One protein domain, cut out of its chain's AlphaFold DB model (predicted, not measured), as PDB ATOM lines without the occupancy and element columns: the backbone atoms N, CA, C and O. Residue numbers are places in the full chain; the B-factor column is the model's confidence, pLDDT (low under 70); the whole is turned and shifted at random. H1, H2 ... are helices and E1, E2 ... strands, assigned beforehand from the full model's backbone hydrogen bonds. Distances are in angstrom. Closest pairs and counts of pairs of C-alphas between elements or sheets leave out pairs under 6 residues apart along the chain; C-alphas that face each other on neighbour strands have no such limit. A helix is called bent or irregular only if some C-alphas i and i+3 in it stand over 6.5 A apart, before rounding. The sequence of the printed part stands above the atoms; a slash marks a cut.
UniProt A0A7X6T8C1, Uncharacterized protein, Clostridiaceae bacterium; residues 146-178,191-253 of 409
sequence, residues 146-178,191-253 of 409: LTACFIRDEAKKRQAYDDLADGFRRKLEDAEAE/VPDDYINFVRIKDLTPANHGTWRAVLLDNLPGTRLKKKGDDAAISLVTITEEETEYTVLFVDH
ATOM      1  N   LEU A 146     174.605 196.572 194.476       86.44
ATOM      2  CA  LEU A 146     175.859 196.963 193.854       86.44
ATOM      3  C   LEU A 146     175.633 198.170 192.953       86.44
ATOM      4  O   LEU A 146     174.562 198.345 192.364       86.44
ATOM      5  N   THR A 147     176.670 198.987 192.819       88.12
ATOM      6  CA  THR A 147     176.700 200.076 191.846       88.12
ATOM      7  C   THR A 147     177.336 199.568 190.558       88.12
ATOM      8  O   THR A 147     178.435 199.017 190.583       88.12
ATOM      9  N   ALA A 148     176.647 199.754 189.434       89.69
ATOM     10  CA  ALA A 148     177.144 199.415 188.110       89.69
ATOM     11  C   ALA A 148     177.195 200.651 187.208       89.69
ATOM     12  O   ALA A 148     176.336 201.535 187.267       89.69
ATOM     13  N   CYS A 149     178.204 200.685 186.349       90.00
ATOM     14  CA  CYS A 149     178.371 201.671 185.300       90.00
ATOM     15  C   CYS A 149     177.425 201.364 184.137       90.00
ATOM     16  O   CYS A 149     177.289 200.226 183.689       90.00
ATOM     17  N   PHE A 150     176.805 202.400 183.600       89.69
ATOM     18  CA  PHE A 150     175.973 202.341 182.414       89.69
ATOM     19  C   PHE A 150     176.414 203.427 181.434       89.69
ATOM     20  O   PHE A 150     176.394 204.619 181.747       89.69
ATOM     21  N   ILE A 151     176.790 202.999 180.230       86.38
ATOM     22  CA  ILE A 151     177.152 203.886 179.128       86.38
ATOM     23  C   ILE A 151     176.055 203.761 178.079       86.38
ATOM     24  O   ILE A 151     175.892 202.722 177.446       86.38
ATOM     25  N   ARG A 152     175.276 204.832 177.904       77.75
ATOM     26  CA  ARG A 152     174.111 204.822 177.007       77.75
ATOM     27  C   ARG A 152     174.490 204.582 175.546       77.75
ATOM     28  O   ARG A 152     173.780 203.877 174.843       77.75
ATOM     29  N   ASP A 153     175.560 205.226 175.094       78.19
ATOM     30  CA  ASP A 153     176.020 205.183 173.708       78.19
ATOM     31  C   ASP A 153     177.511 204.840 173.688       78.19
ATOM     32  O   ASP A 153     178.384 205.699 173.546       78.19
ATOM     33  N   GLU A 154     177.794 203.564 173.949       75.25
ATOM     34  CA  GLU A 154     179.157 203.039 174.004       75.25
ATOM     35  C   GLU A 154     179.873 203.201 172.660       75.25
ATOM     36  O   GLU A 154     181.046 203.561 172.635       75.25
ATOM     37  N   ALA A 155     179.154 203.042 171.543       77.12
ATOM     38  CA  ALA A 155     179.694 203.238 170.201       77.12
ATOM     39  C   ALA A 155     180.156 204.685 169.981       77.12
ATOM     40  O   ALA A 155     181.289 204.907 169.554       77.12
ATOM     41  N   LYS A 156     179.323 205.673 170.333       75.44
ATOM     42  CA  LYS A 156     179.711 207.086 170.251       75.44
ATOM     43  C   LYS A 156     180.869 207.421 171.186       75.44
ATOM     44  O   LYS A 156     181.743 208.196 170.806       75.44
ATOM     45  N   LYS A 157     180.896 206.850 172.397       73.75
ATOM     46  CA  LYS A 157     182.003 207.062 173.342       73.75
ATOM     47  C   LYS A 157     183.309 206.470 172.811       73.75
ATOM     48  O   LYS A 157     184.340 207.130 172.880       73.75
ATOM     49  N   ARG A 158     183.251 205.257 172.258       77.19
ATOM     50  CA  ARG A 158     184.392 204.588 171.635       77.19
ATOM     51  C   ARG A 158     184.927 205.399 170.463       77.19
ATOM     52  O   ARG A 158     186.112 205.679 170.439       77.19
ATOM     53  N   GLN A 159     184.049 205.869 169.580       79.19
ATOM     54  CA  GLN A 159     184.445 206.738 168.474       79.19
ATOM     55  C   GLN A 159     185.097 208.038 168.965       79.19
ATOM     56  O   GLN A 159     186.154 208.406 168.472       79.19
ATOM     57  N   ALA A 160     184.524 208.705 169.973       74.94
ATOM     58  CA  ALA A 160     185.117 209.917 170.540       74.94
ATOM     59  C   ALA A 160     186.502 209.661 171.166       74.94
ATOM     60  O   ALA A 160     187.388 210.503 171.050       74.94
ATOM     61  N   TYR A 161     186.697 208.511 171.821       78.75
ATOM     62  CA  TYR A 161     188.003 208.101 172.335       78.75
ATOM     63  C   TYR A 161     188.993 207.813 171.204       78.75
ATOM     64  O   TYR A 161     190.115 208.307 171.252       78.75
ATOM     65  N   ASP A 162     188.573 207.067 170.181       81.62
ATOM     66  CA  ASP A 162     189.401 206.727 169.024       81.62
ATOM     67  C   ASP A 162     189.845 208.001 168.279       81.62
ATOM     68  O   ASP A 162     191.033 208.162 168.007       81.62
ATOM     69  N   ASP A 163     188.933 208.957 168.056       80.12
ATOM     70  CA  ASP A 163     189.224 210.259 167.436       80.12
ATOM     71  C   ASP A 163     190.251 211.066 168.254       80.12
ATOM     72  O   ASP A 163     191.185 211.664 167.706       80.12
ATOM     73  N   LEU A 164     190.101 211.079 169.584       78.56
ATOM     74  CA  LEU A 164     191.035 211.751 170.485       78.56
ATOM     75  C   LEU A 164     192.403 211.050 170.525       78.56
ATOM     76  O   LEU A 164     193.434 211.723 170.529       78.56
ATOM     77  N   ALA A 165     192.427 209.715 170.533       79.75
ATOM     78  CA  ALA A 165     193.644 208.906 170.543       79.75
ATOM     79  C   ALA A 165     194.407 208.989 169.211       79.75
ATOM     80  O   ALA A 165     195.639 208.984 169.203       79.75
ATOM     81  N   ASP A 166     193.698 209.090 168.085       81.56
ATOM     82  CA  ASP A 166     194.280 209.372 166.770       81.56
ATOM     83  C   ASP A 166     194.896 210.776 166.735       81.56
ATOM     84  O   ASP A 166     196.024 210.953 166.271       81.56
ATOM     85  N   GLY A 167     194.190 211.780 167.268       76.88
ATOM     86  CA  GLY A 167     194.717 213.141 167.399       76.88
ATOM     87  C   GLY A 167     195.952 213.216 168.300       76.88
ATOM     88  O   GLY A 167     196.896 213.940 167.993       76.88
ATOM     89  N   PHE A 168     195.967 212.439 169.385       76.88
ATOM     90  CA  PHE A 168     197.110 212.298 170.281       76.88
ATOM     91  C   PHE A 168     198.316 211.659 169.587       76.88
ATOM     92  O   PHE A 168     199.405 212.225 169.626       76.88
ATOM     93  N   ARG A 169     198.114 210.525 168.900       80.69
ATOM     94  CA  ARG A 169     199.175 209.833 168.154       80.69
ATOM     95  C   ARG A 169     199.830 210.741 167.120       80.69
ATOM     96  O   ARG A 169     201.048 210.811 167.090       80.69
ATOM     97  N   ARG A 170     199.037 211.504 166.360       80.12
ATOM     98  CA  ARG A 170     199.573 212.480 165.393       80.12
ATOM     99  C   ARG A 170     200.429 213.555 166.058       80.12
ATOM    100  O   ARG A 170     201.515 213.833 165.582       80.12
ATOM    101  N   LYS A 171     199.979 214.118 167.186       77.38
ATOM    102  CA  LYS A 171     200.772 215.106 167.940       77.38
ATOM    103  C   LYS A 171     202.085 214.529 168.465       77.38
ATOM    104  O   LYS A 171     203.063 215.259 168.553       77.38
ATOM    105  N   LEU A 172     202.086 213.253 168.844       76.25
ATOM    106  CA  LEU A 172     203.271 212.558 169.336       76.25
ATOM    107  C   LEU A 172     204.256 212.280 168.190       76.25
ATOM    108  O   LEU A 172     205.434 212.577 168.328       76.25
ATOM    109  N   GLU A 173     203.755 211.828 167.037       79.44
ATOM    110  CA  GLU A 173     204.539 211.653 165.804       79.44
ATOM    111  C   GLU A 173     205.138 212.983 165.306       79.44
ATOM    112  O   GLU A 173     206.310 213.024 164.934       79.44
ATOM    113  N   ASP A 174     204.372 214.078 165.345       75.56
ATOM    114  CA  ASP A 174     204.848 215.415 164.967       75.56
ATOM    115  C   ASP A 174     205.923 215.926 165.952       75.56
ATOM    116  O   ASP A 174     206.952 216.453 165.529       75.56
ATOM    117  N   ALA A 175     205.735 215.721 167.262       69.00
ATOM    118  CA  ALA A 175     206.714 216.105 168.283       69.00
ATOM    119  C   ALA A 175     208.024 215.300 168.184       69.00
ATOM    120  O   ALA A 175     209.106 215.863 168.358       69.00
ATOM    121  N   GLU A 176     207.940 214.005 167.863       69.12
ATOM    122  CA  GLU A 176     209.104 213.143 167.612       69.12
ATOM    123  C   GLU A 176     209.836 213.508 166.308       69.12
ATOM    124  O   GLU A 176     211.056 213.369 166.226       69.12
ATOM    125  N   ALA A 177     209.117 213.991 165.288       68.69
ATOM    126  CA  ALA A 177     209.693 214.368 163.997       68.69
ATOM    127  C   ALA A 177     210.401 215.736 164.004       68.69
ATOM    128  O   ALA A 177     211.314 215.949 163.201       68.69
ATOM    129  N   GLU A 178     210.002 216.662 164.881       63.69
ATOM    130  CA  GLU A 178     210.561 218.022 164.925       63.69
ATOM    131  C   GLU A 178     211.759 218.196 165.889       63.69
ATOM    132  O   GLU A 178     212.252 219.314 166.039       63.69
ATOM    133  N   VAL A 191     188.140 211.060 178.405       59.25
ATOM    134  CA  VAL A 191     186.768 211.091 177.880       59.25
ATOM    135  C   VAL A 191     185.864 211.729 178.935       59.25
ATOM    136  O   VAL A 191     185.914 211.276 180.074       59.25
ATOM    137  N   PRO A 192     185.009 212.712 178.590       62.69
ATOM    138  CA  PRO A 192     184.131 213.358 179.564       62.69
ATOM    139  C   PRO A 192     183.233 212.366 180.322       62.69
ATOM    140  O   PRO A 192     182.592 211.502 179.710       62.69
ATOM    141  N   ASP A 193     183.148 212.540 181.643       64.88
ATOM    142  CA  ASP A 193     182.388 211.681 182.565       64.88
ATOM    143  C   ASP A 193     180.869 211.725 182.341       64.88
ATOM    144  O   ASP A 193     180.163 210.791 182.715       64.88
ATOM    145  N   ASP A 194     180.365 212.748 181.645       66.75
ATOM    146  CA  ASP A 194     178.936 213.013 181.400       66.75
ATOM    147  C   ASP A 194     178.179 211.868 180.689       66.75
ATOM    148  O   ASP A 194     176.947 211.860 180.620       66.75
ATOM    149  N   TYR A 195     178.902 210.895 180.128       68.44
ATOM    150  CA  TYR A 195     178.337 209.715 179.466       68.44
ATOM    151  C   TYR A 195     178.241 208.481 180.370       68.44
ATOM    152  O   TYR A 195     177.570 207.511 179.997       68.44
ATOM    153  N   ILE A 196     178.906 208.498 181.527       77.69
ATOM    154  CA  ILE A 196     178.892 207.409 182.502       77.69
ATOM    155  C   ILE A 196     177.787 207.695 183.507       77.69
ATOM    156  O   ILE A 196     177.778 208.706 184.200       77.69
ATOM    157  N   ASN A 197     176.837 206.777 183.589       85.94
ATOM    158  CA  ASN A 197     175.793 206.821 184.594       85.94
ATOM    159  C   ASN A 197     176.038 205.699 185.591       85.94
ATOM    160  O   ASN A 197     176.374 204.585 185.198       85.94
ATOM    161  N   PHE A 198     175.816 205.973 186.868       88.12
ATOM    162  CA  PHE A 198     175.847 204.952 187.904       88.12
ATOM    163  C   PHE A 198     174.419 204.533 188.221       88.12
ATOM    164  O   PHE A 198     173.559 205.369 188.499       88.12
ATOM    165  N   VAL A 199     174.160 203.233 188.135       90.88
ATOM    166  CA  VAL A 199     172.848 202.642 188.402       90.88
ATOM    167  C   VAL A 199     172.986 201.562 189.459       90.88
ATOM    168  O   VAL A 199     174.005 200.875 189.533       90.88
ATOM    169  N   ARG A 200     171.951 201.400 190.283       91.75
ATOM    170  CA  ARG A 200     171.942 200.351 191.299       91.75
ATOM    171  C   ARG A 200     171.374 199.064 190.726       91.75
ATOM    172  O   ARG A 200     170.350 199.061 190.036       91.75
ATOM    173  N   ILE A 201     172.029 197.966 191.062       92.00
ATOM    174  CA  ILE A 201     171.632 196.611 190.700       92.00
ATOM    175  C   ILE A 201     171.599 195.738 191.950       92.00
ATOM    176  O   ILE A 201     172.221 196.064 192.958       92.00
ATOM    177  N   LYS A 202     170.887 194.619 191.882       90.19
ATOM    178  CA  LYS A 202     170.910 193.582 192.919       90.19
ATOM    179  C   LYS A 202     170.882 192.192 192.306       90.19
ATOM    180  O   LYS A 202     170.711 192.058 191.094       90.19
ATOM    181  N   ASP A 203     170.978 191.164 193.147       87.44
ATOM    182  CA  ASP A 203     170.877 189.762 192.725       87.44
ATOM    183  C   ASP A 203     171.921 189.400 191.646       87.44
ATOM    184  O   ASP A 203     171.635 188.632 190.722       87.44
ATOM    185  N   LEU A 204     173.133 189.970 191.741       89.69
ATOM    186  CA  LEU A 204     174.219 189.648 190.817       89.69
ATOM    187  C   LEU A 204     174.510 188.149 190.902       89.69
ATOM    188  O   LEU A 204     174.836 187.631 191.971       89.69
ATOM    189  N   THR A 205     174.396 187.464 189.770       90.31
ATOM    190  CA  THR A 205     174.599 186.018 189.655       90.31
ATOM    191  C   THR A 205     175.439 185.691 188.427       90.31
ATOM    192  O   THR A 205     175.335 186.391 187.411       90.31
ATOM    193  N   PRO A 206     176.281 184.643 188.496       89.75
ATOM    194  CA  PRO A 206     176.939 184.130 187.305       89.75
ATOM    195  C   PRO A 206     175.879 183.600 186.340       89.75
ATOM    196  O   PRO A 206     174.869 183.028 186.762       89.75
ATOM    197  N   ALA A 207     176.122 183.769 185.050       91.12
ATOM    198  CA  ALA A 207     175.290 183.232 183.990       91.12
ATOM    199  C   ALA A 207     176.155 182.478 182.971       91.12
ATOM    200  O   ALA A 207     177.387 182.542 182.986       91.12
ATOM    201  N   ASN A 208     175.496 181.702 182.119       90.19
ATOM    202  CA  ASN A 208     176.146 180.849 181.135       90.19
ATOM    203  C   ASN A 208     177.010 181.667 180.158       90.19
ATOM    204  O   ASN A 208     176.870 182.887 180.034       90.19
ATOM    205  N   HIS A 209     177.914 180.979 179.455       86.75
ATOM    206  CA  HIS A 209     178.820 181.579 178.465       86.75
ATOM    207  C   HIS A 209     179.733 182.679 179.043       86.75
ATOM    208  O   HIS A 209     180.044 183.658 178.369       86.75
ATOM    209  N   GLY A 210     180.158 182.538 180.303       85.50
ATOM    210  CA  GLY A 210     181.058 183.493 180.957       85.50
ATOM    211  C   GLY A 210     180.433 184.853 181.280       85.50
ATOM    212  O   GLY A 210     181.164 185.802 181.557       85.50
ATOM    213  N   THR A 211     179.105 184.966 181.244       89.25
ATOM    214  CA  THR A 211     178.399 186.230 181.489       89.25
ATOM    215  C   THR A 211     177.932 186.350 182.941       89.25
ATOM    216  O   THR A 211     178.090 185.437 183.763       89.25
ATOM    217  N   TRP A 212     177.367 187.509 183.273       92.88
ATOM    218  CA  TRP A 212     176.711 187.767 184.549       92.88
ATOM    219  C   TRP A 212     175.351 188.400 184.309       92.88
ATOM    220  O   TRP A 212     175.108 189.018 183.272       92.88
ATOM    221  N   ARG A 213     174.461 188.271 185.286       93.56
ATOM    222  CA  ARG A 213     173.152 188.920 185.257       93.56
ATOM    223  C   ARG A 213     172.826 189.547 186.599       93.56
ATOM    224  O   ARG A 213     173.240 189.039 187.639       93.56
ATOM    225  N   ALA A 214     172.059 190.624 186.566       93.94
ATOM    226  CA  ALA A 214     171.537 191.281 187.756       93.94
ATOM    227  C   ALA A 214     170.173 191.914 187.465       93.94
ATOM    228  O   ALA A 214     169.796 192.103 186.308       93.94
ATOM    229  N   VAL A 215     169.452 192.270 188.525       94.12
ATOM    230  CA  VAL A 215     168.171 192.975 188.444       94.12
ATOM    231  C   VAL A 215     168.400 194.467 188.654       94.12
ATOM    232  O   VAL A 215     169.028 194.873 189.634       94.12
ATOM    233  N   LEU A 216     167.854 195.293 187.763       94.94
ATOM    234  CA  LEU A 216     167.934 196.749 187.871       94.94
ATOM    235  C   LEU A 216     167.045 197.276 189.005       94.94
ATOM    236  O   LEU A 216     165.847 196.985 189.059       94.94
ATOM    237  N   LEU A 217     167.598 198.109 189.888       93.75
ATOM    238  CA  LEU A 217     166.826 198.790 190.938       93.75
ATOM    239  C   LEU A 217     166.284 200.151 190.506       93.75
ATOM    240  O   LEU A 217     165.313 200.637 191.095       93.75
ATOM    241  N   ASP A 218     166.867 200.721 189.456       91.00
ATOM    242  CA  ASP A 218     166.512 202.013 188.885       91.00
ATOM    243  C   ASP A 218     166.302 201.877 187.364       91.00
ATOM    244  O   ASP A 218     166.735 200.910 186.737       91.00
ATOM    245  N   ASN A 219     165.596 202.830 186.750       90.25
ATOM    246  CA  ASN A 219     165.484 202.867 185.289       90.25
ATOM    247  C   ASN A 219     166.825 203.280 184.681       90.25
ATOM    248  O   ASN A 219     167.467 204.196 185.193       90.25
ATOM    249  N   LEU A 220     167.204 202.680 183.550       90.44
ATOM    250  CA  LEU A 220     168.400 203.122 182.841       90.44
ATOM    251  C   LEU A 220     168.177 204.530 182.255       90.44
ATOM    252  O   LEU A 220     167.229 204.740 181.485       90.44
ATOM    253  N   PRO A 221     169.017 205.516 182.607       86.06
ATOM    254  CA  PRO A 221     168.797 206.900 182.218       86.06
ATOM    255  C   PRO A 221     168.903 207.082 180.703       86.06
ATOM    256  O   PRO A 221     169.838 206.635 180.045       86.06
ATOM    257  N   GLY A 222     167.925 207.774 180.118       81.31
ATOM    258  CA  GLY A 222     167.957 208.125 178.698       81.31
ATOM    259  C   GLY A 222     167.772 206.955 177.724       81.31
ATOM    260  O   GLY A 222     167.989 207.152 176.531       81.31
ATOM    261  N   THR A 223     167.348 205.776 178.189       81.06
ATOM    262  CA  THR A 223     166.939 204.647 177.339       81.06
ATOM    263  C   THR A 223     165.557 204.122 177.748       81.06
ATOM    264  O   THR A 223     165.087 204.346 178.860       81.06
ATOM    265  N   ARG A 224     164.863 203.455 176.817       83.00
ATOM    266  CA  ARG A 224     163.566 202.789 177.058       83.00
ATOM    267  C   ARG A 224     163.670 201.261 177.057       83.00
ATOM    268  O   ARG A 224     162.651 200.600 177.228       83.00
ATOM    269  N   LEU A 225     164.870 200.726 176.824       83.75
ATOM    270  CA  LEU A 225     165.103 199.304 176.565       83.75
ATOM    271  C   LEU A 225     164.993 198.432 177.816       83.75
ATOM    272  O   LEU A 225     164.540 197.297 177.724       83.75
ATOM    273  N   LYS A 226     165.383 198.973 178.972       88.31
ATOM    274  CA  LYS A 226     165.313 198.301 180.270       88.31
ATOM    275  C   LYS A 226     164.785 199.262 181.329       88.31
ATOM    276  O   LYS A 226     165.109 200.453 181.314       88.31
ATOM    277  N   LYS A 227     163.964 198.747 182.237       92.12
ATOM    278  CA  LYS A 227     163.325 199.481 183.332       92.12
ATOM    279  C   LYS A 227     163.676 198.847 184.673       92.12
ATOM    280  O   LYS A 227     164.195 197.738 184.745       92.12
ATOM    281  N   LYS A 228     163.353 199.557 185.753       94.69
ATOM    282  CA  LYS A 228     163.418 199.024 187.114       94.69
ATOM    283  C   LYS A 228     162.692 197.677 187.194       94.69
ATOM    284  O   LYS A 228     161.522 197.588 186.829       94.69
ATOM    285  N   GLY A 229     163.373 196.677 187.743       94.06
ATOM    286  CA  GLY A 229     162.884 195.309 187.886       94.06
ATOM    287  C   GLY A 229     163.248 194.381 186.727       94.06
ATOM    288  O   GLY A 229     163.097 193.175 186.887       94.06
ATOM    289  N   ASP A 230     163.753 194.905 185.605       94.75
ATOM    290  CA  ASP A 230     164.213 194.064 184.502       94.75
ATOM    291  C   ASP A 230     165.568 193.425 184.826       94.75
ATOM    292  O   ASP A 230     166.438 194.038 185.455       94.75
ATOM    293  N   ASP A 231     165.768 192.210 184.320       94.44
ATOM    294  CA  ASP A 231     167.088 191.596 184.259       94.44
ATOM    295  C   ASP A 231     167.961 192.286 183.203       94.44
ATOM    296  O   ASP A 231     167.514 192.573 182.081       94.44
ATOM    297  N   ALA A 232     169.234 192.478 183.533       94.69
ATOM    298  CA  ALA A 232     170.252 192.996 182.633       94.69
ATOM    299  C   ALA A 232     171.493 192.097 182.628       94.69
ATOM    300  O   ALA A 232     171.839 191.498 183.650       94.69
ATOM    301  N   ALA A 233     172.149 192.017 181.470       94.69
ATOM    302  CA  ALA A 233     173.460 191.402 181.358       94.69
ATOM    303  C   ALA A 233     174.500 192.337 181.982       94.69
ATOM    304  O   ALA A 233     174.438 193.559 181.818       94.69
ATOM    305  N   ILE A 234     175.427 191.752 182.731       93.25
ATOM    306  CA  ILE A 234     176.477 192.464 183.445       93.25
ATOM    307  C   ILE A 234     177.832 191.961 182.956       93.25
ATOM    308  O   ILE A 234     178.075 190.755 182.874       93.25
ATOM    309  N   SER A 235     178.723 192.900 182.670       89.94
ATOM    310  CA  SER A 235     180.123 192.633 182.357       89.94
ATOM    311  C   SER A 235     180.985 193.022 183.553       89.94
ATOM    312  O   SER A 235     180.810 194.097 184.126       89.94
ATOM    313  N   LEU A 236     181.907 192.141 183.937       88.00
ATOM    314  CA  LEU A 236     182.905 192.402 184.974       88.00
ATOM    315  C   LEU A 236     184.220 192.741 184.284       88.00
ATOM    316  O   LEU A 236     184.752 191.920 183.538       88.00
ATOM    317  N   VAL A 237     184.742 193.935 184.542       84.81
ATOM    318  CA  VAL A 237     186.034 194.381 184.016       84.81
ATOM    319  C   VAL A 237     186.979 194.574 185.187       84.81
ATOM    320  O   VAL A 237     186.719 195.404 186.055       84.81
ATOM    321  N   THR A 238     188.060 193.797 185.223       82.69
ATOM    322  CA  THR A 238     189.105 193.944 186.241       82.69
ATOM    323  C   THR A 238     190.202 194.867 185.730       82.69
ATOM    324  O   THR A 238     190.713 194.674 184.629       82.69
ATOM    325  N   ILE A 239     190.545 195.866 186.534       80.31
ATOM    326  CA  ILE A 239     191.579 196.864 186.275       80.31
ATOM    327  C   ILE A 239     192.584 196.774 187.422       80.31
ATOM    328  O   ILE A 239     192.190 196.637 188.578       80.31
ATOM    329  N   THR A 240     193.874 196.839 187.112       79.38
ATOM    330  CA  THR A 240     194.937 196.884 188.120       79.38
ATOM    331  C   THR A 240     195.486 198.301 188.188       79.38
ATOM    332  O   THR A 240     196.016 198.799 187.196       79.38
ATOM    333  N   GLU A 241     195.375 198.937 189.349       75.31
ATOM    334  CA  GLU A 241     195.905 200.273 189.625       75.31
ATOM    335  C   GLU A 241     196.708 200.212 190.931       75.31
ATOM    336  O   GLU A 241     196.233 199.665 191.924       75.31
ATOM    337  N   GLU A 242     197.951 200.702 190.912       78.81
ATOM    338  CA  GLU A 242     198.847 200.718 192.085       78.81
ATOM    339  C   GLU A 242     198.942 199.358 192.820       78.81
ATOM    340  O   GLU A 242     198.783 199.273 194.034       78.81
ATOM    341  N   GLU A 243     199.157 198.267 192.072       75.56
ATOM    342  CA  GLU A 243     199.212 196.878 192.586       75.56
ATOM    343  C   GLU A 243     197.903 196.355 193.212       75.56
ATOM    344  O   GLU A 243     197.856 195.228 193.711       75.56
ATOM    345  N   THR A 244     196.821 197.131 193.142       69.88
ATOM    346  CA  THR A 244     195.493 196.752 193.625       69.88
ATOM    347  C   THR A 244     194.591 196.410 192.443       69.88
ATOM    348  O   THR A 244     194.488 197.157 191.473       69.88
ATOM    349  N   GLU A 245     193.937 195.250 192.499       73.56
ATOM    350  CA  GLU A 245     192.953 194.840 191.494       73.56
ATOM    351  C   GLU A 245     191.549 195.304 191.893       73.56
ATOM    352  O   GLU A 245     191.058 194.989 192.978       73.56
ATOM    353  N   TYR A 246     190.876 195.990 190.975       73.94
ATOM    354  CA  TYR A 246     189.509 196.476 191.118       73.94
ATOM    355  C   TYR A 246     188.635 195.832 190.047       73.94
ATOM    356  O   TYR A 246     188.992 195.865 188.871       73.94
ATOM    357  N   THR A 247     187.472 195.283 190.401       82.62
ATOM    358  CA  THR A 247     186.472 194.886 189.401       82.62
ATOM    359  C   THR A 247     185.344 195.905 189.340       82.62
ATOM    360  O   THR A 247     184.650 196.154 190.324       82.62
ATOM    361  N   VAL A 248     185.122 196.443 188.145       84.62
ATOM    362  CA  VAL A 248     184.031 197.364 187.828       84.62
ATOM    363  C   VAL A 248     182.928 196.613 187.085       84.62
ATOM    364  O   VAL A 248     183.192 195.779 186.215       84.62
ATOM    365  N   LEU A 249     181.679 196.912 187.436       89.25
ATOM    366  CA  LEU A 249     180.483 196.314 186.848       89.25
ATOM    367  C   LEU A 249     179.925 197.217 185.755       89.25
ATOM    368  O   LEU A 249     179.705 198.399 186.000       89.25
ATOM    369  N   PHE A 250     179.632 196.661 184.584       91.06
ATOM    370  CA  PHE A 250     179.000 197.375 183.476       91.06
ATOM    371  C   PHE A 250     177.667 196.740 183.106       91.06
ATOM    372  O   PHE A 250     177.582 195.526 182.942       91.06
ATOM    373  N   VAL A 251     176.633 197.564 182.947       92.88
ATOM    374  CA  VAL A 251     175.334 197.126 182.434       92.88
ATOM    375  C   VAL A 251     175.374 197.094 180.911       92.88
ATOM    376  O   VAL A 251     175.332 198.144 180.265       92.88
ATOM    377  N   ASP A 252     175.369 195.891 180.341       90.81
ATOM    378  CA  ASP A 252     175.147 195.693 178.913       90.81
ATOM    379  C   ASP A 252     173.645 195.540 178.655       90.81
ATOM    380  O   ASP A 252     173.037 194.471 178.733       90.81
ATOM    381  N   HIS A 253     173.012 196.678 178.393       88.31
ATOM    382  CA  HIS A 253     171.572 196.753 178.181       88.31
ATOM    383  C   HIS A 253     171.103 196.200 176.824       88.31
ATOM    384  O   HIS A 253     169.891 196.055 176.632       88.31
TER     385      HIS A 253
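What this domain is: This is residues 146 to 178 and 191 to 253 of the 409 residues of an uncharacterized protein of Clostridiaceae bacterium (UniProt A0A7X6T8C1). A small five-strand sheet curls back on itself like a nearly closed barrel, with its edge strands E1 and E5 coming together, and one long helix, H1, reaches away from it as an arm, residues 165 to 178 sticking out. The tip of the E4 and E5 hairpin, residues 240 to 245, also sticks out. The printed part has 96 residues, with E1, H1, E2, E3, E4 and E5 in that order; the antiparallel sheet runs E1 E2 E3 E4 E5, and the class is mixed. The whole is loose, with a radius of gyration of the C-alphas of 17.1 A and spans of 57 by 34 by 23 A.

Where its parts are: E1, residues 146 to 151, begins at C-alpha 146 (175.859, 196.963, 193.854) and is 16.3 A long. H1, residues 154 to 177, is 34.1 A long and ends at C-alpha 177 (209.693, 214.368, 163.997). E2, residues 196 to 206, is 23.8 A long and bends by 86 degrees at residue 203. E3 is residues 212 to 216, 13.0 A. E4, residues 231 to 241, is 30.6 A long, and E5, residues 244 to 252, is 25.1 A and ends at C-alpha 252 (175.147, 195.693, 178.913).

How they stand to each other: In this folded sheet, one sheet bent back into two leaves, E1 and E2 face E4 and E5, with E3 as the hinge. E2 to E5 form a meander, each strand the antiparallel neighbour of the one before. N 148 and O 199 of E1 and E2 are 2.9 A apart, within hydrogen-bond range, as are N 202 and O 215 of E2 and E3 at 2.9 A, N 232 and O 214 of E3 and E4 at 2.9 A, and N 239 and O 246 of E4 and E5 at 2.8 A. The closest C-alphas of E1 and E5, Cys 149 and Phe 250, are 4.7 A apart. H1 is not on the sheet, but only just, with 4 pairs of C-alphas within 10 A; every O i to N i+4 pair in it is within hydrogen-bond range.

The domain as a whole: The C-alphas of Glu 178 and Gly 229, the two farthest apart, are 57.6 A apart. Residues 179 to 190 are not printed, and C-alphas 178 and 191 are 28.0 A apart across the cut. The link from E3 to E4 is long. The model's pLDDT is under 70 at residues 175 to 178, 191 to 195 and 244.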